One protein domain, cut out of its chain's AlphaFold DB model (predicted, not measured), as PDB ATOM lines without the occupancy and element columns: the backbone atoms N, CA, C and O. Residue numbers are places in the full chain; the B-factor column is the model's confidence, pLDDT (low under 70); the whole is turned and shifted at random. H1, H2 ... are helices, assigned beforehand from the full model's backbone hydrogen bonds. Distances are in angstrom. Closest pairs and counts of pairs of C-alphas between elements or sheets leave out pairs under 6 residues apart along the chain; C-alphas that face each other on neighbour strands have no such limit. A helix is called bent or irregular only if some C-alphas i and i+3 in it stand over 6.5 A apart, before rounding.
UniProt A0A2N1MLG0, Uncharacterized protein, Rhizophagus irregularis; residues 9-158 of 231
ATOM      1  N   LEU A   9     285.413 153.957 235.642       71.81
ATOM      2  CA  LEU A   9     286.237 154.012 236.851       71.81
ATOM      3  C   LEU A   9     286.481 155.446 237.345       71.81
ATOM      4  O   LEU A   9     286.918 155.626 238.479       71.81
ATOM      5  N   VAL A  10     286.214 156.458 236.515       68.81
ATOM      6  CA  VAL A  10     286.280 157.867 236.921       68.81
ATOM      7  C   VAL A  10     284.945 158.253 237.543       68.81
ATOM      8  O   VAL A  10     283.914 158.276 236.870       68.81
ATOM      9  N   SER A  11     284.956 158.562 238.838       72.25
ATOM     10  CA  SER A  11     283.740 158.957 239.544       72.25
ATOM     11  C   SER A  11     283.244 160.334 239.089       72.25
ATOM     12  O   SER A  11     284.006 161.188 238.624       72.25
ATOM     13  N   THR A  12     281.950 160.586 239.282       70.50
ATOM     14  CA  THR A  12     281.352 161.914 239.073       70.50
ATOM     15  C   THR A  12     282.075 162.994 239.884       70.50
ATOM     16  O   THR A  12     282.196 164.127 239.423       70.50
ATOM     17  N   ASP A  13     282.623 162.643 241.048       64.44
ATOM     18  CA  ASP A  13     283.349 163.572 241.915       64.44
ATOM     19  C   ASP A  13     284.737 163.916 241.391       64.44
ATOM     20  O   ASP A  13     285.159 165.067 241.491       64.44
ATOM     21  N   GLU A  14     285.436 162.960 240.776       68.44
ATOM     22  CA  GLU A  14     286.716 163.224 240.109       68.44
ATOM     23  C   GLU A  14     286.531 164.190 238.934       68.44
ATOM     24  O   GLU A  14     287.324 165.113 238.740       68.44
ATOM     25  N   ARG A  15     285.431 164.048 238.188       74.62
ATOM     26  CA  ARG A  15     285.069 164.986 237.114       74.62
ATOM     27  C   ARG A  15     284.649 166.349 237.654       74.62
ATOM     28  O   ARG A  15     285.099 167.377 237.152       74.62
ATOM     29  N   LEU A  16     283.842 166.381 238.716       75.81
ATOM     30  CA  LEU A  16     283.436 167.626 239.372       75.81
ATOM     31  C   LEU A  16     284.644 168.388 239.933       75.81
ATOM     32  O   LEU A  16     284.719 169.607 239.796       75.81
ATOM     33  N   THR A  17     285.619 167.675 240.491       73.50
ATOM     34  CA  THR A  17     286.883 168.233 240.986       73.50
ATOM     35  C   THR A  17     287.658 168.947 239.881       73.50
ATOM     36  O   THR A  17     288.072 170.097 240.044       73.50
ATOM     37  N   SER A  18     287.807 168.289 238.731       75.19
ATOM     38  CA  SER A  18     288.418 168.865 237.531       75.19
ATOM     39  C   SER A  18     287.702 170.136 237.066       75.19
ATOM     40  O   SER A  18     288.349 171.143 236.773       75.19
ATOM     41  N   ILE A  19     286.367 170.123 237.057       76.25
ATOM     42  CA  ILE A  19     285.535 171.269 236.671       76.25
ATOM     43  C   ILE A  19     285.728 172.438 237.638       76.25
ATOM     44  O   ILE A  19     285.935 173.568 237.199       76.25
ATOM     45  N   LEU A  20     285.688 172.184 238.948       73.88
ATOM     46  CA  LEU A  20     285.874 173.221 239.965       73.88
ATOM     47  C   LEU A  20     287.262 173.857 239.863       73.88
ATOM     48  O   LEU A  20     287.380 175.077 239.934       73.88
ATOM     49  N   ARG A  21     288.297 173.059 239.580       71.69
ATOM     50  CA  ARG A  21     289.665 173.554 239.387       71.69
ATOM     51  C   ARG A  21     289.792 174.500 238.190       71.69
ATOM     52  O   ARG A  21     290.498 175.501 238.278       71.69
ATOM     53  N   ILE A  22     289.099 174.213 237.085       73.62
ATOM     54  CA  ILE A  22     289.026 175.121 235.929       73.62
ATOM     55  C   ILE A  22     288.215 176.377 236.284       73.62
ATOM     56  O   ILE A  22     288.612 177.492 235.939       73.62
ATOM     57  N   ALA A  23     287.090 176.203 236.981       69.19
ATOM     58  CA  ALA A  23     286.180 177.292 237.303       69.19
ATOM     59  C   ALA A  23     286.804 178.318 238.262       69.19
ATOM     60  O   ALA A  23     286.642 179.521 238.081       69.19
ATOM     61  N   GLU A  24     287.570 177.881 239.254       69.44
ATOM     62  CA  GLU A  24     288.257 178.801 240.162       69.44
ATOM     63  C   GLU A  24     289.310 179.655 239.452       69.44
ATOM     64  O   GLU A  24     289.388 180.859 239.693       69.44
ATOM     65  N   LEU A  25     290.074 179.058 238.530       66.50
ATOM     66  CA  LEU A  25     291.092 179.779 237.765       66.50
ATOM     67  C   LEU A  25     290.477 180.856 236.878       66.50
ATOM     68  O   LEU A  25     290.979 181.975 236.824       66.50
ATOM     69  N   ALA A  26     289.373 180.541 236.206       63.72
ATOM     70  CA  ALA A  26     288.688 181.504 235.355       63.72
ATOM     71  C   ALA A  26     287.879 182.544 236.161       63.72
ATOM     72  O   ALA A  26     287.699 183.669 235.690       63.72
ATOM     73  N   HIS A  27     287.469 182.242 237.403       62.78
ATOM     74  CA  HIS A  27     286.796 183.215 238.270       62.78
ATOM     75  C   HIS A  27     287.699 184.388 238.685       62.78
ATOM     76  O   HIS A  27     287.198 185.469 238.985       62.78
ATOM     77  N   ALA A  28     289.026 184.230 238.630       56.28
ATOM     78  CA  ALA A  28     289.959 185.342 238.831       56.28
ATOM     79  C   ALA A  28     289.761 186.490 237.817       56.28
ATOM     80  O   ALA A  28     290.208 187.609 238.059       56.28
ATOM     81  N   VAL A  29     289.091 186.221 236.691       52.66
ATOM     82  CA  VAL A  29     288.973 187.146 235.557       52.66
ATOM     83  C   VAL A  29     287.513 187.381 235.132       52.66
ATOM     84  O   VAL A  29     287.224 188.360 234.449       52.66
ATOM     85  N   GLN A  30     286.577 186.507 235.521       55.44
ATOM     86  CA  GLN A  30     285.185 186.518 235.054       55.44
ATOM     87  C   GLN A  30     284.170 186.126 236.155       55.44
ATOM     88  O   GLN A  30     284.511 185.432 237.118       55.44
ATOM     89  N   PRO A  31     282.887 186.522 236.024       53.72
ATOM     90  CA  PRO A  31     281.834 186.142 236.965       53.72
ATOM     91  C   PRO A  31     281.588 184.621 237.001       53.72
ATOM     92  O   PRO A  31     281.502 183.950 235.971       53.72
ATOM     93  N   PHE A  32     281.435 184.076 238.214       54.09
ATOM     94  CA  PHE A  32     281.460 182.635 238.515       54.09
ATOM     95  C   PHE A  32     280.464 181.784 237.698       54.09
ATOM     96  O   PHE A  32     280.798 180.683 237.258       54.09
ATOM     97  N   ASN A  33     279.258 182.301 237.440       54.09
ATOM     98  CA  ASN A  33     278.200 181.545 236.756       54.09
ATOM     99  C   ASN A  33     278.518 181.260 235.279       54.09
ATOM    100  O   ASN A  33     278.230 180.171 234.783       54.09
ATOM    101  N   GLU A  34     279.158 182.196 234.575       61.91
ATOM    102  CA  GLU A  34     279.572 181.969 233.185       61.91
ATOM    103  C   GLU A  34     280.823 181.087 233.094       61.91
ATOM    104  O   GLU A  34     281.078 180.421 232.089       61.91
ATOM    105  N   VAL A  35     281.625 181.098 234.152       67.38
ATOM    106  CA  VAL A  35     282.863 180.337 234.254       67.38
ATOM    107  C   VAL A  35     282.582 178.854 234.504       67.38
ATOM    108  O   VAL A  35     283.205 178.001 233.873       67.38
ATOM    109  N   LEU A  36     281.597 178.525 235.343       66.56
ATOM    110  CA  LEU A  36     281.255 177.137 235.661       66.56
ATOM    111  C   LEU A  36     280.761 176.355 234.431       66.56
ATOM    112  O   LEU A  36     281.148 175.203 234.233       66.56
ATOM    113  N   ASN A  37     279.945 176.977 233.575       69.31
ATOM    114  CA  ASN A  37     279.452 176.336 232.352       69.31
ATOM    115  C   ASN A  37     280.577 176.087 231.339       69.31
ATOM    116  O   ASN A  37     280.653 175.006 230.754       69.31
ATOM    117  N   ARG A  38     281.495 177.047 231.184       69.69
ATOM    118  CA  ARG A  38     282.675 176.885 230.323       69.69
ATOM    119  C   ARG A  38     283.648 175.838 230.874       69.69
ATOM    120  O   ARG A  38     284.175 175.035 230.109       69.69
ATOM    121  N   ALA A  39     283.824 175.782 232.194       75.25
ATOM    122  CA  ALA A  39     284.632 174.766 232.861       75.25
ATOM    123  C   ALA A  39     284.094 173.343 232.637       75.25
ATOM    124  O   ALA A  39     284.870 172.431 232.352       75.25
ATOM    125  N   ARG A  40     282.766 173.161 232.686       74.44
ATOM    126  CA  ARG A  40     282.109 171.883 232.350       74.44
ATOM    127  C   ARG A  40     282.360 171.459 230.908       74.44
ATOM    128  O   ARG A  40     282.646 170.293 230.662       74.44
ATOM    129  N   GLN A  41     282.269 172.389 229.960       78.94
ATOM    130  CA  GLN A  41     282.518 172.095 228.544       78.94
ATOM    131  C   GLN A  41     283.985 171.728 228.286       78.94
ATOM    132  O   GLN A  41     284.263 170.780 227.549       78.94
ATOM    133  N   ALA A  42     284.919 172.440 228.921       76.94
ATOM    134  CA  ALA A  42     286.346 172.164 228.809       76.94
ATOM    135  C   ALA A  42     286.714 170.783 229.380       76.94
ATOM    136  O   ALA A  42     287.384 170.010 228.694       76.94
ATOM    137  N   GLU A  43     286.229 170.440 230.581       87.38
ATOM    138  CA  GLU A  43     286.436 169.105 231.162       87.38
ATOM    139  C   GLU A  43     285.828 168.014 230.280       87.38
ATOM    140  O   GLU A  43     286.518 167.047 229.963       87.38
ATOM    141  N   ALA A  44     284.591 168.193 229.803       79.69
ATOM    142  CA  ALA A  44     283.930 167.207 228.954       79.69
ATOM    143  C   ALA A  44     284.731 166.930 227.671       79.69
ATOM    144  O   ALA A  44     284.875 165.776 227.263       79.69
ATOM    145  N   GLY A  45     285.316 167.970 227.066       78.31
ATOM    146  CA  GLY A  45     286.180 167.831 225.896       78.31
ATOM    147  C   GLY A  45     287.506 167.112 226.182       78.31
ATOM    148  O   GLY A  45     288.036 166.438 225.295       78.31
ATOM    149  N   VAL A  46     288.065 167.235 227.390       79.62
ATOM    150  CA  VAL A  46     289.261 166.476 227.808       79.62
ATOM    151  C   VAL A  46     288.892 165.022 228.108       79.62
ATOM    152  O   VAL A  46     289.543 164.108 227.606       79.62
ATOM    153  N   PHE A  47     287.799 164.798 228.836       80.31
ATOM    154  CA  PHE A  47     287.292 163.473 229.191       80.31
ATOM    155  C   PHE A  47     286.947 162.619 227.961       80.31
ATOM    156  O   PHE A  47     287.250 161.429 227.910       80.31
ATOM    157  N   GLN A  48     286.345 163.220 226.933       79.94
ATOM    158  CA  GLN A  48     286.013 162.507 225.699       79.94
ATOM    159  C   GLN A  48     287.256 162.105 224.897       79.94
ATOM    160  O   GLN A  48     287.303 160.983 224.395       79.94
ATOM    161  N   ARG A  49     288.258 162.989 224.795       78.12
ATOM    162  CA  ARG A  49     289.474 162.765 223.990       78.12
ATOM    163  C   ARG A  49     290.506 161.871 224.664       78.12
ATOM    164  O   ARG A  49     291.335 161.288 223.969       78.12
ATOM    165  N   ALA A  50     290.466 161.765 225.988       80.94
ATOM    166  CA  ALA A  50     291.396 160.930 226.718       80.94
ATOM    167  C   ALA A  50     291.270 159.454 226.309       80.94
ATOM    168  O   ALA A  50     290.179 158.912 226.104       80.94
ATOM    169  N   THR A  51     292.416 158.796 226.176       81.88
ATOM    170  CA  THR A  51     292.503 157.371 225.826       81.88
ATOM    171  C   THR A  51     292.637 156.477 227.059       81.88
ATOM    172  O   THR A  51     292.325 155.292 226.979       81.88
ATOM    173  N   SER A  52     293.031 157.046 228.201       82.88
ATOM    174  CA  SER A  52     293.115 156.388 229.508       82.88
ATOM    175  C   SER A  52     292.840 157.381 230.644       82.88
ATOM    176  O   SER A  52     292.823 158.597 230.430       82.88
ATOM    177  N   ARG A  53     292.677 156.872 231.873       80.06
ATOM    178  CA  ARG A  53     292.530 157.707 233.076       80.06
ATOM    179  C   ARG A  53     293.769 158.569 233.325       80.06
ATOM    180  O   ARG A  53     293.638 159.741 233.654       80.06
ATOM    181  N   GLU A  54     294.964 158.019 233.128       81.75
ATOM    182  CA  GLU A  54     296.232 158.744 233.268       81.75
ATOM    183  C   GLU A  54     296.338 159.857 232.225       81.75
ATOM    184  O   GLU A  54     296.731 160.975 232.551       81.75
ATOM    185  N   ASN A  55     295.927 159.577 230.983       80.81
ATOM    186  CA  ASN A  55     295.882 160.574 229.921       80.81
ATOM    187  C   ASN A  55     294.884 161.702 230.243       80.81
ATOM    188  O   ASN A  55     295.203 162.870 230.025       80.81
ATOM    189  N   TYR A  56     293.719 161.371 230.810       79.31
ATOM    190  CA  TYR A  56     292.745 162.352 231.291       79.31
ATOM    191  C   TYR A  56     293.342 163.247 232.385       79.31
ATOM    192  O   TYR A  56     293.304 164.471 232.254       79.31
ATOM    193  N   THR A  57     293.962 162.663 233.415       78.12
ATOM    194  CA  THR A  57     294.592 163.421 234.508       78.12
ATOM    195  C   THR A  57     295.713 164.325 233.997       78.12
ATOM    196  O   THR A  57     295.714 165.521 234.285       78.12
ATOM    197  N   ALA A  58     296.619 163.798 233.169       73.31
ATOM    198  CA  ALA A  58     297.717 164.574 232.596       73.31
ATOM    199  C   ALA A  58     297.211 165.716 231.697       73.31
ATOM    200  O   ALA A  58     297.693 166.846 231.787       73.31
ATOM    201  N   SER A  59     296.199 165.455 230.864       75.94
ATOM    202  CA  SER A  59     295.600 166.472 229.989       75.94
ATOM    203  C   SER A  59     294.891 167.569 230.787       75.94
ATOM    204  O   SER A  59     294.958 168.745 230.425       75.94
ATOM    205  N   MET A  60     294.243 167.211 231.900       81.25
ATOM    206  CA  MET A  60     293.639 168.173 232.821       81.25
ATOM    207  C   MET A  60     294.689 169.054 233.507       81.25
ATOM    208  O   MET A  60     294.493 170.265 233.620       81.25
ATOM    209  N   GLU A  61     295.821 168.487 233.926       78.00
ATOM    210  CA  GLU A  61     296.930 169.255 234.505       78.00
ATOM    211  C   GLU A  61     297.574 170.203 233.492       78.00
ATOM    212  O   GLU A  61     297.845 171.362 233.816       78.00
ATOM    213  N   GLN A  62     297.761 169.747 232.252       74.06
ATOM    214  CA  GLN A  62     298.249 170.587 231.159       74.06
ATOM    215  C   GLN A  62     297.297 171.747 230.867       74.06
ATOM    216  O   GLN A  62     297.750 172.887 230.750       74.06
ATOM    217  N   LEU A  63     295.986 171.487 230.805       76.75
ATOM    218  CA  LEU A  63     294.973 172.525 230.613       76.75
ATOM    219  C   LEU A  63     295.023 173.563 231.739       76.75
ATOM    220  O   LEU A  63     295.065 174.763 231.475       76.75
ATOM    221  N   VAL A  64     295.076 173.107 232.992       77.81
ATOM    222  CA  VAL A  64     295.196 173.985 234.161       77.81
ATOM    223  C   VAL A  64     296.471 174.828 234.085       77.81
ATOM    224  O   VAL A  64     296.406 176.042 234.261       77.81
ATOM    225  N   SER A  65     297.618 174.218 233.785       76.56
ATOM    226  CA  SER A  65     298.900 174.922 233.652       76.56
ATOM    227  C   SER A  65     298.863 175.983 232.547       76.56
ATOM    228  O   SER A  65     299.236 177.138 232.764       76.56
ATOM    229  N   TYR A  66     298.318 175.628 231.381       76.25
ATOM    230  CA  TYR A  66     298.136 176.546 230.261       76.25
ATOM    231  C   TYR A  66     297.238 177.733 230.626       76.25
ATOM    232  O   TYR A  66     297.575 178.880 230.325       76.25
ATOM    233  N   MET A  67     296.115 177.484 231.306       74.44
ATOM    234  CA  MET A  67     295.200 178.543 231.737       74.44
ATOM    235  C   MET A  67     295.868 179.503 232.719       74.44
ATOM    236  O   MET A  67     295.753 180.713 232.542       74.44
ATOM    237  N   LYS A  68     296.610 178.984 233.706       76.50
ATOM    238  CA  LYS A  68     297.371 179.810 234.656       76.50
ATOM    239  C   LYS A  68     298.324 180.755 233.930       76.50
ATOM    240  O   LYS A  68     298.262 181.963 234.137       76.50
ATOM    241  N   LYS A  69     299.143 180.200 233.034       79.56
ATOM    242  CA  LYS A  69     300.107 180.974 232.250       79.56
ATOM    243  C   LYS A  69     299.416 182.011 231.364       79.56
ATOM    244  O   LYS A  69     299.829 183.159 231.329       79.56
ATOM    245  N   THR A  70     298.325 181.635 230.704       77.38
ATOM    246  CA  THR A  70     297.584 182.550 229.823       77.38
ATOM    247  C   THR A  70     296.982 183.725 230.593       77.38
ATOM    248  O   THR A  70     296.994 184.850 230.098       77.38
ATOM    249  N   ILE A  71     296.459 183.485 231.799       75.62
ATOM    250  CA  ILE A  71     295.939 184.547 232.670       75.62
ATOM    251  C   ILE A  71     297.075 185.488 233.088       75.62
ATOM    252  O   ILE A  71     296.911 186.704 232.999       75.62
ATOM    253  N   GLU A  72     298.223 184.945 233.495       76.62
ATOM    254  CA  GLU A  72     299.407 185.734 233.853       76.62
ATOM    255  C   GLU A  72     299.911 186.585 232.679       76.62
ATOM    256  O   GLU A  72     300.052 187.800 232.821       76.62
ATOM    257  N   ASP A  73     300.106 185.975 231.509       76.00
ATOM    258  CA  ASP A  73     300.620 186.644 230.312       76.00
ATOM    259  C   ASP A  73     299.675 187.764 229.848       76.00
ATOM    260  O   ASP A  73     300.111 188.894 229.618       76.00
ATOM    261  N   LYS A  74     298.361 187.496 229.779       78.81
ATOM    262  CA  LYS A  74     297.372 188.514 229.384       78.81
ATOM    263  C   LYS A  74     297.244 189.636 230.410       78.81
ATOM    264  O   LYS A  74     297.048 190.786 230.024       78.81
ATOM    265  N   THR A  75     297.353 189.322 231.701       73.19
ATOM    266  CA  THR A  75     297.326 190.341 232.760       73.19
ATOM    267  C   THR A  75     298.540 191.250 232.646       73.19
ATOM    268  O   THR A  75     298.392 192.470 232.637       73.19
ATOM    269  N   LYS A  76     299.732 190.670 232.481       78.88
ATOM    270  CA  LYS A  76     300.964 191.429 232.274       78.88
ATOM    271  C   LYS A  76     300.870 192.330 231.040       78.88
ATOM    272  O   LYS A  76     301.118 193.524 231.158       78.88
ATOM    273  N   GLN A  77     300.433 191.786 229.903       77.19
ATOM    274  CA  GLN A  77     300.264 192.550 228.665       77.19
ATOM    275  C   GLN A  77     299.294 193.729 228.843       77.19
ATOM    276  O   GLN A  77     299.565 194.830 228.372       77.19
ATOM    277  N   HIS A  78     298.172 193.521 229.538       77.56
ATOM    278  CA  HIS A  78     297.212 194.594 229.790       77.56
ATOM    279  C   HIS A  78     297.804 195.711 230.662       77.56
ATOM    280  O   HIS A  78     297.597 196.890 230.383       77.56
ATOM    281  N   LEU A  79     298.576 195.358 231.693       71.94
ATOM    282  CA  LEU A  79     299.242 196.345 232.543       71.94
ATOM    283  C   LEU A  79     300.327 197.121 231.787       71.94
ATOM    284  O   LEU A  79     300.451 198.326 231.977       71.94
ATOM    285  N   GLU A  80     301.080 196.451 230.914       79.69
ATOM    286  CA  GLU A  80     302.068 197.100 230.046       79.69
ATOM    287  C   GLU A  80     301.402 198.088 229.079       79.69
ATOM    288  O   GLU A  80     301.892 199.202 228.918       79.69
ATOM    289  N   GLN A  81     300.240 197.742 228.515       76.50
ATOM    290  CA  GLN A  81     299.451 198.656 227.676       76.50
ATOM    291  C   GLN A  81     298.936 199.877 228.449       76.50
ATOM    292  O   GLN A  81     298.925 200.985 227.914       76.50
ATOM    293  N   LEU A  82     298.507 199.697 229.703       75.25
ATOM    294  CA  LEU A  82     298.104 200.816 230.561       75.25
ATOM    295  C   LEU A  82     299.289 201.738 230.868       75.25
ATOM    296  O   LEU A  82     299.143 202.955 230.788       75.25
ATOM    297  N   ALA A  83     300.460 201.161 231.151       72.81
ATOM    298  CA  ALA A  83     301.685 201.923 231.355       72.81
ATOM    299  C   ALA A  83     302.064 202.718 230.095       72.81
ATOM    300  O   ALA A  83     302.328 203.913 230.175       72.81
ATOM    301  N   GLU A  84     302.029 202.082 228.918       79.19
ATOM    302  CA  GLU A  84     302.317 202.725 227.631       79.19
ATOM    303  C   GLU A  84     301.361 203.881 227.328       79.19
ATOM    304  O   GLU A  84     301.795 204.947 226.885       79.19
ATOM    305  N   LYS A  85     300.074 203.707 227.637       82.06
ATOM    306  CA  LYS A  85     299.079 204.768 227.505       82.06
ATOM    307  C   LYS A  85     299.404 205.970 228.398       82.06
ATOM    308  O   LYS A  85     299.400 207.093 227.902       82.06
ATOM    309  N   GLU A  86     299.737 205.752 229.671       75.19
ATOM    310  CA  GLU A  86     300.117 206.843 230.583       75.19
ATOM    311  C   GLU A  86     301.429 207.531 230.171       75.19
ATOM    312  O   GLU A  86     301.525 208.758 230.249       75.19
ATOM    313  N   TYR A  87     302.432 206.787 229.682       78.81
ATOM    314  CA  TYR A  87     303.658 207.397 229.148       78.81
ATOM    315  C   TYR A  87     303.365 208.300 227.956       78.81
ATOM    316  O   TYR A  87     303.920 209.397 227.859       78.81
ATOM    317  N   LYS A  88     302.490 207.844 227.057       81.69
ATOM    318  CA  LYS A  88     302.106 208.605 225.875       81.69
ATOM    319  C   LYS A  88     301.333 209.868 226.251       81.69
ATOM    320  O   LYS A  88     301.682 210.936 225.770       81.69
ATOM    321  N   GLU A  89     300.386 209.783 227.184       79.06
ATOM    322  CA  GLU A  89     299.660 210.956 227.695       79.06
ATOM    323  C   GLU A  89     300.601 211.987 228.346       79.06
ATOM    324  O   GLU A  89     300.442 213.190 228.142       79.06
ATOM    325  N   LEU A  90     301.631 211.551 229.081       72.31
ATOM    326  CA  LEU A  90     302.651 212.456 229.626       72.31
ATOM    327  C   LEU A  90     303.496 213.137 228.545       72.31
ATOM    328  O   LEU A  90     303.784 214.328 228.664       72.31
ATOM    329  N   SER A  91     303.867 212.408 227.493       71.62
ATOM    330  CA  SER A  91     304.596 212.951 226.339       71.62
ATOM    331  C   SER A  91     303.738 213.922 225.508       71.62
ATOM    332  O   SER A  91     304.219 214.955 225.039       71.62
ATOM    333  N   ASP A  92     302.450 213.626 225.340       76.00
ATOM    334  CA  ASP A  92     301.514 214.453 224.570       76.00
ATOM    335  C   ASP A  92     301.153 215.748 225.326       76.00
ATOM    336  O   ASP A  92     301.051 216.829 224.741       76.00
ATOM    337  N   ASN A  93     301.041 215.687 226.656       70.88
ATOM    338  CA  ASN A  93     300.907 216.887 227.489       70.88
ATOM    339  C   ASN A  93     302.177 217.753 227.446       70.88
ATOM    340  O   ASN A  93     302.097 218.981 227.436       70.88
ATOM    341  N   GLN A  94     303.349 217.126 227.336       63.16
ATOM    342  CA  GLN A  94     304.630 217.817 227.226       63.16
ATOM    343  C   GLN A  94     304.790 218.566 225.894       63.16
ATOM    344  O   GLN A  94     305.250 219.707 225.893       63.16
ATOM    345  N   THR A  95     304.413 217.960 224.764       61.44
ATOM    346  CA  THR A  95     304.461 218.631 223.448       61.44
ATOM    347  C   THR A  95     303.510 219.826 223.389       61.44
ATOM    348  O   THR A  95     303.871 220.869 222.846       61.44
ATOM    349  N   ASN A  96     302.344 219.724 224.031       63.19
ATOM    350  CA  ASN A  96     301.404 220.838 224.161       63.19
ATOM    351  C   ASN A  96     301.906 221.968 225.080       63.19
ATOM    352  O   ASN A  96     301.636 223.137 224.798       63.19
ATOM    353  N   ASP A  97     302.646 221.652 226.148       59.44
ATOM    354  CA  ASP A  97     303.245 222.651 227.044       59.44
ATOM    355  C   ASP A  97     304.494 223.323 226.444       59.44
ATOM    356  O   ASP A  97     304.683 224.529 226.616       59.44
ATOM    357  N   LEU A  98     305.324 222.575 225.707       59.38
ATOM    358  CA  LEU A  98     306.491 223.093 224.973       59.38
ATOM    359  C   LEU A  98     306.085 224.025 223.826       59.38
ATOM    360  O   LEU A  98     306.751 225.027 223.584       59.38
ATOM    361  N   ALA A  99     304.971 223.734 223.148       59.44
ATOM    362  CA  ALA A  99     304.416 224.613 222.120       59.44
ATOM    363  C   ALA A  99     303.883 225.944 222.689       59.44
ATOM    364  O   ALA A  99     303.726 226.908 221.942       59.44
ATOM    365  N   LYS A 100     303.599 226.007 224.000       62.47
ATOM    366  CA  LYS A 100     303.019 227.181 224.673       62.47
ATOM    367  C   LYS A 100     304.020 227.995 225.491       62.47
ATOM    368  O   LYS A 100     303.770 229.174 225.706       62.47
ATOM    369  N   ASN A 101     305.128 227.405 225.941       58.75
ATOM    370  CA  ASN A 101     306.150 228.086 226.733       58.75
ATOM    371  C   ASN A 101     307.552 227.643 226.290       58.75
ATOM    372  O   ASN A 101     307.880 226.461 226.340       58.75
ATOM    373  N   SER A 102     308.394 228.604 225.903       52.88
ATOM    374  CA  SER A 102     309.812 228.373 225.605       52.88
ATOM    375  C   SER A 102     310.532 228.001 226.907       52.88
ATOM    376  O   SER A 102     310.633 228.840 227.801       52.88
ATOM    377  N   LYS A 103     310.969 226.744 227.065       59.53
ATOM    378  CA  LYS A 103     311.518 226.227 228.332       59.53
ATOM    379  C   LYS A 103     313.021 225.924 228.270       59.53
ATOM    380  O   LYS A 103     313.515 225.374 227.293       59.53
ATOM    381  N   THR A 104     313.703 226.295 229.355       62.62
ATOM    382  CA  THR A 104     315.133 226.158 229.696       62.62
ATOM    383  C   THR A 104     315.544 224.703 229.999       62.62
ATOM    384  O   THR A 104     314.709 223.908 230.432       62.62
ATOM    385  N   GLU A 105     316.834 224.364 229.839       60.44
ATOM    386  CA  GLU A 105     317.432 223.021 230.064       60.44
ATOM    387  C   GLU A 105     317.000 222.328 231.377       60.44
ATOM    388  O   GLU A 105     316.698 221.135 231.365       60.44
ATOM    389  N   GLU A 106     316.846 223.058 232.489       62.84
ATOM    390  CA  GLU A 106     316.424 222.493 233.788       62.84
ATOM    391  C   GLU A 106     315.049 221.798 233.760       62.84
ATOM    392  O   GLU A 106     314.801 220.850 234.514       62.84
ATOM    393  N   GLN A 107     314.134 222.240 232.892       64.06
ATOM    394  CA  GLN A 107     312.817 221.608 232.759       64.06
ATOM    395  C   GLN A 107     312.859 220.336 231.908       64.06
ATOM    396  O   GLN A 107     311.990 219.478 232.075       64.06
ATOM    397  N   SER A 108     313.882 220.175 231.066       66.38
ATOM    398  CA  SER A 108     314.161 218.930 230.344       66.38
ATOM    399  C   SER A 108     314.719 217.856 231.289       66.38
ATOM    400  O   SER A 108     314.253 216.711 231.293       66.38
ATOM    401  N   ASP A 109     315.637 218.235 232.182       72.00
ATOM    402  CA  ASP A 109     316.248 217.314 233.149       72.00
ATOM    403  C   ASP A 109     315.258 216.828 234.216       72.00
ATOM    404  O   ASP A 109     315.174 215.626 234.500       72.00
ATOM    405  N   GLN A 110     314.423 217.723 234.765       73.50
ATOM    406  CA  GLN A 110     313.346 217.322 235.682       73.50
ATOM    407  C   GLN A 110     312.345 216.364 235.032       73.50
ATOM    408  O   GLN A 110     311.762 215.515 235.710       73.50
ATOM    409  N   LEU A 111     312.125 216.491 233.728       68.06
ATOM    410  CA  LEU A 111     311.163 215.670 233.018       68.06
ATOM    411  C   LEU A 111     311.717 214.284 232.694       68.06
ATOM    412  O   LEU A 111     311.021 213.291 232.905       68.06
ATOM    413  N   THR A 112     312.983 214.201 232.288       75.19
ATOM    414  CA  THR A 112     313.687 212.920 232.130       75.19
ATOM    415  C   THR A 112     313.671 212.139 233.447       75.19
ATOM    416  O   THR A 112     313.390 210.938 233.476       75.19
ATOM    417  N   LYS A 113     313.855 212.847 234.571       83.00
ATOM    418  CA  LYS A 113     313.720 212.278 235.914       83.00
ATOM    419  C   LYS A 113     312.294 211.790 236.207       83.00
ATOM    420  O   LYS A 113     312.138 210.659 236.657       83.00
ATOM    421  N   LYS A 114     311.253 212.576 235.898       78.38
ATOM    422  CA  LYS A 114     309.842 212.166 236.077       78.38
ATOM    423  C   LYS A 114     309.451 210.961 235.216       78.38
ATOM    424  O   LYS A 114     308.759 210.070 235.705       78.38
ATOM    425  N   GLN A 115     309.905 210.894 233.963       77.25
ATOM    426  CA  GLN A 115     309.680 209.734 233.094       77.25
ATOM    427  C   GLN A 115     310.341 208.475 233.666       77.25
ATOM    428  O   GLN A 115     309.726 207.407 233.695       77.25
ATOM    429  N   LEU A 116     311.571 208.598 234.176       82.81
ATOM    430  CA  LEU A 116     312.279 207.491 234.817       82.81
ATOM    431  C   LEU A 116     311.590 207.037 236.114       82.81
ATOM    432  O   LEU A 116     311.435 205.837 236.340       82.81
ATOM    433  N   GLU A 117     311.144 207.976 236.951       83.94
ATOM    434  CA  GLU A 117     310.386 207.684 238.173       83.94
ATOM    435  C   GLU A 117     309.075 206.954 237.859       83.94
ATOM    436  O   GLU A 117     308.785 205.928 238.476       83.94
ATOM    437  N   LEU A 118     308.329 207.405 236.847       77.12
ATOM    438  CA  LEU A 118     307.106 206.736 236.410       77.12
ATOM    439  C   LEU A 118     307.387 205.346 235.821       77.12
ATOM    440  O   LEU A 118     306.621 204.407 236.048       77.12
ATOM    441  N   LYS A 119     308.504 205.178 235.102       79.19
ATOM    442  CA  LYS A 119     308.969 203.870 234.620       79.19
ATOM    443  C   LYS A 119     309.225 202.892 235.753       79.19
ATOM    444  O   LYS A 119     308.749 201.756 235.720       79.19
ATOM    445  N   ASN A 120     309.921 203.352 236.781       84.81
ATOM    446  CA  ASN A 120     310.196 202.549 237.962       84.81
ATOM    447  C   ASN A 120     308.917 202.239 238.751       84.81
ATOM    448  O   ASN A 120     308.754 201.116 239.226       84.81
ATOM    449  N   LEU A 121     307.988 203.196 238.847       83.31
ATOM    450  CA  LEU A 121     306.714 203.016 239.538       83.31
ATOM    451  C   LEU A 121     305.849 201.949 238.861       83.31
ATOM    452  O   LEU A 121     305.375 201.033 239.530       83.31
ATOM    453  N   TRP A 122     305.678 202.026 237.541       79.88
ATOM    454  CA  TRP A 122     304.920 201.031 236.781       79.88
ATOM    455  C   TRP A 122     305.566 199.656 236.819       79.88
ATOM    456  O   TRP A 122     304.863 198.669 237.021       79.88
ATOM    457  N   LYS A 123     306.897 199.581 236.714       82.19
ATOM    458  CA  LYS A 123     307.619 198.316 236.877       82.19
ATOM    459  C   LYS A 123     307.306 197.676 238.232       82.19
ATOM    460  O   LYS A 123     306.887 196.522 238.280       82.19
ATOM    461  N   LYS A 124     307.431 198.448 239.316       82.12
ATOM    462  CA  LYS A 124     307.119 197.980 240.672       82.12
ATOM    463  C   LYS A 124     305.652 197.561 240.806       82.12
ATOM    464  O   LYS A 124     305.354 196.521 241.381       82.12
ATOM    465  N   ARG A 125     304.731 198.335 240.231       72.62
ATOM    466  CA  ARG A 125     303.290 198.064 240.284       72.62
ATOM    467  C   ARG A 125     302.907 196.789 239.532       72.62
ATOM    468  O   ARG A 125     302.087 196.021 240.025       72.62
ATOM    469  N   ILE A 126     303.512 196.542 238.370       75.50
ATOM    470  CA  ILE A 126     303.332 195.291 237.623       75.50
ATOM    471  C   ILE A 126     303.826 194.111 238.460       75.50
ATOM    472  O   ILE A 126     303.108 193.122 238.596       75.50
ATOM    473  N   GLU A 127     305.015 194.218 239.059       80.06
ATOM    474  CA  GLU A 127     305.568 193.171 239.926       80.06
ATOM    475  C   GLU A 127     304.643 192.867 241.119       80.06
ATOM    476  O   GLU A 127     304.339 191.701 241.372       80.06
ATOM    477  N   GLU A 128     304.131 193.898 241.799       72.81
ATOM    478  CA  GLU A 128     303.199 193.756 242.926       72.81
ATOM    479  C   GLU A 128     301.869 193.105 242.518       72.81
ATOM    480  O   GLU A 128     301.404 192.186 243.194       72.81
ATOM    481  N   ILE A 129     301.265 193.529 241.401       70.81
ATOM    482  CA  ILE A 129     299.996 192.962 240.914       70.81
ATOM    483  C   ILE A 129     300.181 191.500 240.496       70.81
ATOM    484  O   ILE A 129     299.355 190.652 240.837       70.81
ATOM    485  N   MET A 130     301.272 191.183 239.795       76.38
ATOM    486  CA  MET A 130     301.576 189.808 239.396       76.38
ATOM    487  C   MET A 130     301.816 188.910 240.611       76.38
ATOM    488  O   MET A 130     301.359 187.768 240.641       76.38
ATOM    489  N   GLU A 131     302.485 189.419 241.645       79.94
ATOM    490  CA  GLU A 131     302.680 188.691 242.896       79.94
ATOM    491  C   GLU A 131     301.361 188.488 243.658       79.94
ATOM    492  O   GLU A 131     301.082 187.391 244.147       79.94
ATOM    493  N   GLN A 132     300.497 189.504 243.706       71.12
ATOM    494  CA  GLN A 132     299.166 189.385 244.299       71.12
ATOM    495  C   GLN A 132     298.307 188.349 243.561       71.12
ATOM    496  O   GLN A 132     297.638 187.541 244.210       71.12
ATOM    497  N   LEU A 133     298.359 188.328 242.226       71.81
ATOM    498  CA  LEU A 133     297.665 187.345 241.396       71.81
ATOM    499  C   LEU A 133     298.136 185.917 241.708       71.81
ATOM    500  O   LEU A 133     297.307 185.033 241.940       71.81
ATOM    501  N   ARG A 134     299.454 185.688 241.801       76.50
ATOM    502  CA  ARG A 134     300.007 184.374 242.180       76.50
ATOM    503  C   ARG A 134     299.542 183.932 243.566       76.50
ATOM    504  O   ARG A 134     299.102 182.796 243.735       76.50
ATOM    505  N   ARG A 135     299.580 184.830 244.557       71.88
ATOM    506  CA  ARG A 135     299.114 184.542 245.928       71.88
ATOM    507  C   ARG A 135     297.622 184.242 245.983       71.88
ATOM    508  O   ARG A 135     297.200 183.332 246.700       71.88
ATOM    509  N   GLN A 136     296.814 184.975 245.223       69.44
ATOM    510  CA  GLN A 136     295.383 184.712 245.107       69.44
ATOM    511  C   GLN A 136     295.135 183.324 244.508       69.44
ATOM    512  O   GLN A 136     294.356 182.554 245.070       69.44
ATOM    513  N   GLN A 137     295.852 182.968 243.439       67.12
ATOM    514  CA  GLN A 137     295.757 181.651 242.814       67.12
ATOM    515  C   GLN A 137     296.166 180.527 243.783       67.12
ATOM    516  O   GLN A 137     295.509 179.486 243.853       67.12
ATOM    517  N   GLN A 138     297.213 180.742 244.584       70.75
ATOM    518  CA  GLN A 138     297.625 179.800 245.627       70.75
ATOM    519  C   GLN A 138     296.546 179.659 246.712       70.75
ATOM    520  O   GLN A 138     296.200 178.544 247.099       70.75
ATOM    521  N   THR A 139     295.951 180.765 247.152       67.50
ATOM    522  CA  THR A 139     294.880 180.763 248.163       67.50
ATOM    523  C   THR A 139     293.628 180.042 247.659       67.50
ATOM    524  O   THR A 139     293.026 179.260 248.393       67.50
ATOM    525  N   GLN A 140     293.240 180.257 246.400       62.25
ATOM    526  CA  GLN A 140     292.136 179.531 245.766       62.25
ATOM    527  C   GLN A 140     292.423 178.029 245.721       62.25
ATOM    528  O   GLN A 140     291.593 177.244 246.164       62.25
ATOM    529  N   SER A 141     293.643 177.628 245.341       63.91
ATOM    530  CA  SER A 141     294.015 176.208 245.328       63.91
ATOM    531  C   SER A 141     293.923 175.535 246.706       63.91
ATOM    532  O   SER A 141     293.513 174.379 246.802       63.91
ATOM    533  N   GLN A 142     294.238 176.262 247.784       63.62
ATOM    534  CA  GLN A 142     294.073 175.768 249.155       63.62
ATOM    535  C   GLN A 142     292.594 175.645 249.544       63.62
ATOM    536  O   GLN A 142     292.202 174.664 250.175       63.62
ATOM    537  N   ARG A 143     291.755 176.614 249.149       61.66
ATOM    538  CA  ARG A 143     290.301 176.555 249.376       61.66
ATOM    539  C   ARG A 143     289.671 175.369 248.657       61.66
ATOM    540  O   ARG A 143     288.871 174.668 249.272       61.66
ATOM    541  N   LEU A 144     290.074 175.105 247.415       64.88
ATOM    542  CA  LEU A 144     289.635 173.927 246.676       64.88
ATOM    543  C   LEU A 144     290.023 172.647 247.392       64.88
ATOM    544  O   LEU A 144     289.180 171.782 247.586       64.88
ATOM    545  N   TYR A 145     291.280 172.538 247.826       65.38
ATOM    546  CA  TYR A 145     291.749 171.367 248.561       65.38
ATOM    547  C   TYR A 145     290.875 171.080 249.794       65.38
ATOM    548  O   TYR A 145     290.436 169.949 249.992       65.38
ATOM    549  N   LEU A 146     290.544 172.114 250.575       64.00
ATOM    550  CA  LEU A 146     289.651 171.992 251.732       64.00
ATOM    551  C   LEU A 146     288.210 171.636 251.336       64.00
ATOM    552  O   LEU A 146     287.579 170.807 251.989       64.00
ATOM    553  N   LEU A 147     287.673 172.240 250.271       66.06
ATOM    554  CA  LEU A 147     286.334 171.928 249.765       66.06
ATOM    555  C   LEU A 147     286.239 170.461 249.328       66.06
ATOM    556  O   LEU A 147     285.282 169.773 249.679       66.06
ATOM    557  N   LEU A 148     287.253 169.974 248.611       64.56
ATOM    558  CA  LEU A 148     287.357 168.586 248.165       64.56
ATOM    559  C   LEU A 148     287.466 167.624 249.347       64.56
ATOM    560  O   LEU A 148     286.763 166.615 249.380       64.56
ATOM    561  N   GLN A 149     288.279 167.960 250.351       63.25
ATOM    562  CA  GLN A 149     288.381 167.180 251.584       63.25
ATOM    563  C   GLN A 149     287.025 167.086 252.304       63.25
ATOM    564  O   GLN A 149     286.616 166.004 252.730       63.25
ATOM    565  N   ASN A 150     286.294 168.199 252.399       65.06
ATOM    566  CA  ASN A 150     284.965 168.234 253.013       65.06
ATOM    567  C   ASN A 150     283.928 167.429 252.220       65.06
ATOM    568  O   ASN A 150     283.101 166.740 252.821       65.06
ATOM    569  N   LEU A 151     283.980 167.472 250.886       66.25
ATOM    570  CA  LEU A 151     283.096 166.680 250.032       66.25
ATOM    571  C   LEU A 151     283.354 165.176 250.214       66.25
ATOM    572  O   LEU A 151     282.410 164.405 250.398       66.25
ATOM    573  N   GLN A 152     284.625 164.766 250.257       67.69
ATOM    574  CA  GLN A 152     285.007 163.376 250.508       67.69
ATOM    575  C   GLN A 152     284.522 162.893 251.887       67.69
ATOM    576  O   GLN A 152     283.996 161.784 252.014       67.69
ATOM    577  N   LEU A 153     284.629 163.737 252.918       72.19
ATOM    578  CA  LEU A 153     284.092 163.449 254.252       72.19
ATOM    579  C   LEU A 153     282.566 163.289 254.242       72.19
ATOM    580  O   LEU A 153     282.054 162.342 254.842       72.19
ATOM    581  N   GLN A 154     281.830 164.163 253.544       68.00
ATOM    582  CA  GLN A 154     280.372 164.040 253.423       68.00
ATOM    583  C   GLN A 154     279.956 162.713 252.779       68.00
ATOM    584  O   GLN A 154     279.017 162.076 253.258       68.00
ATOM    585  N   GLN A 155     280.677 162.247 251.759       67.25
ATOM    586  CA  GLN A 155     280.391 160.956 251.127       67.25
ATOM    587  C   GLN A 155     280.642 159.774 252.054       67.25
ATOM    588  O   GLN A 155     279.818 158.862 252.120       67.25
ATOM    589  N   LEU A 156     281.746 159.789 252.804       72.12
ATOM    590  CA  LEU A 156     282.034 158.746 253.791       72.12
ATOM    591  C   LEU A 156     280.942 158.686 254.866       72.12
ATOM    592  O   LEU A 156     280.481 157.601 255.229       72.12
ATOM    593  N   LEU A 157     280.474 159.845 255.338       72.31
ATOM    594  CA  LEU A 157     279.361 159.930 256.283       72.31
ATOM    595  C   LEU A 157     278.048 159.422 255.671       72.31
ATOM    596  O   LEU A 157     277.304 158.698 256.336       72.31
ATOM    597  N   GLN A 158     277.779 159.734 254.402       68.00
ATOM    598  CA  GLN A 158     276.590 159.263 253.694       68.00
ATOM    599  C   GLN A 158     276.610 157.741 253.486       68.00
ATOM    600  O   GLN A 158     275.599 157.086 253.737       68.00
TER     601      GLN A 158
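What this domain is: This is residues 9 to 158 of the 231 residues of an uncharacterized protein of Rhizophagus irregularis (UniProt A0A2N1MLG0). This is a long helical hairpin, H4 folded back along H3, with the two shorter helices H1 and H2 packed at the end away from its turn. H1 packs on both long helices, H2 packs on H1 and H3, and residues 95 to 110 stick out at the turn. The printed part has 150 residues with four named helices, in the order H1, H2, H3, H4, and no named strand; the class is all helix. It is an extended rod, with a radius of gyration of the C-alphas of 23.8 A and spans of 80 by 31 by 25 A.

Where its parts are: Find C-alpha 105 at (317.432, 223.021, 230.064); from there H4, residues 105 to 158, runs 79.3 A to C-alpha 158 at (276.590, 159.263, 253.694). H3, residues 53 to 98, runs 67.3 A. H1, residues 12 to 27, begins at C-alpha 12 at (281.352, 161.914, 239.073), and H2 is residues 32 to 49.

How they stand to each other: H1, H3 and H4 form a bundle, three helices side by side. Look at Ala 83 and Trp 122, the closest C-alphas of the hairpin H3 and H4, 6.4 A apart; the helices touch at a shallow tilt of 24 degrees, opposite ways. H1 touches H4 at Glu 24 and Gln 140, their closest C-alphas, 6.9 A apart. With residues 18 to 25 alone, H1 touches H3, closest at C-alphas 22 and 64, 6.5 A. H2 touches H1 at a steep tilt of 50 degrees, closest at C-alphas 36 and 23, 5.2 A. H2 and H4 are apart. Every O i to N i+4 pair is within hydrogen-bond range in H3 and H4; H1 has 11 of 12 and H2 12 of 14.

The domain as a whole: The C-alphas of Ser 102 and Gln 158, the two farthest apart, are 81.7 A apart. The printed part has no cut, and no link is long. Mean pLDDT of the printed part is 72.0; 54 residues are under 70, among them 23 to 38, 94 to 108 and 139 to 152.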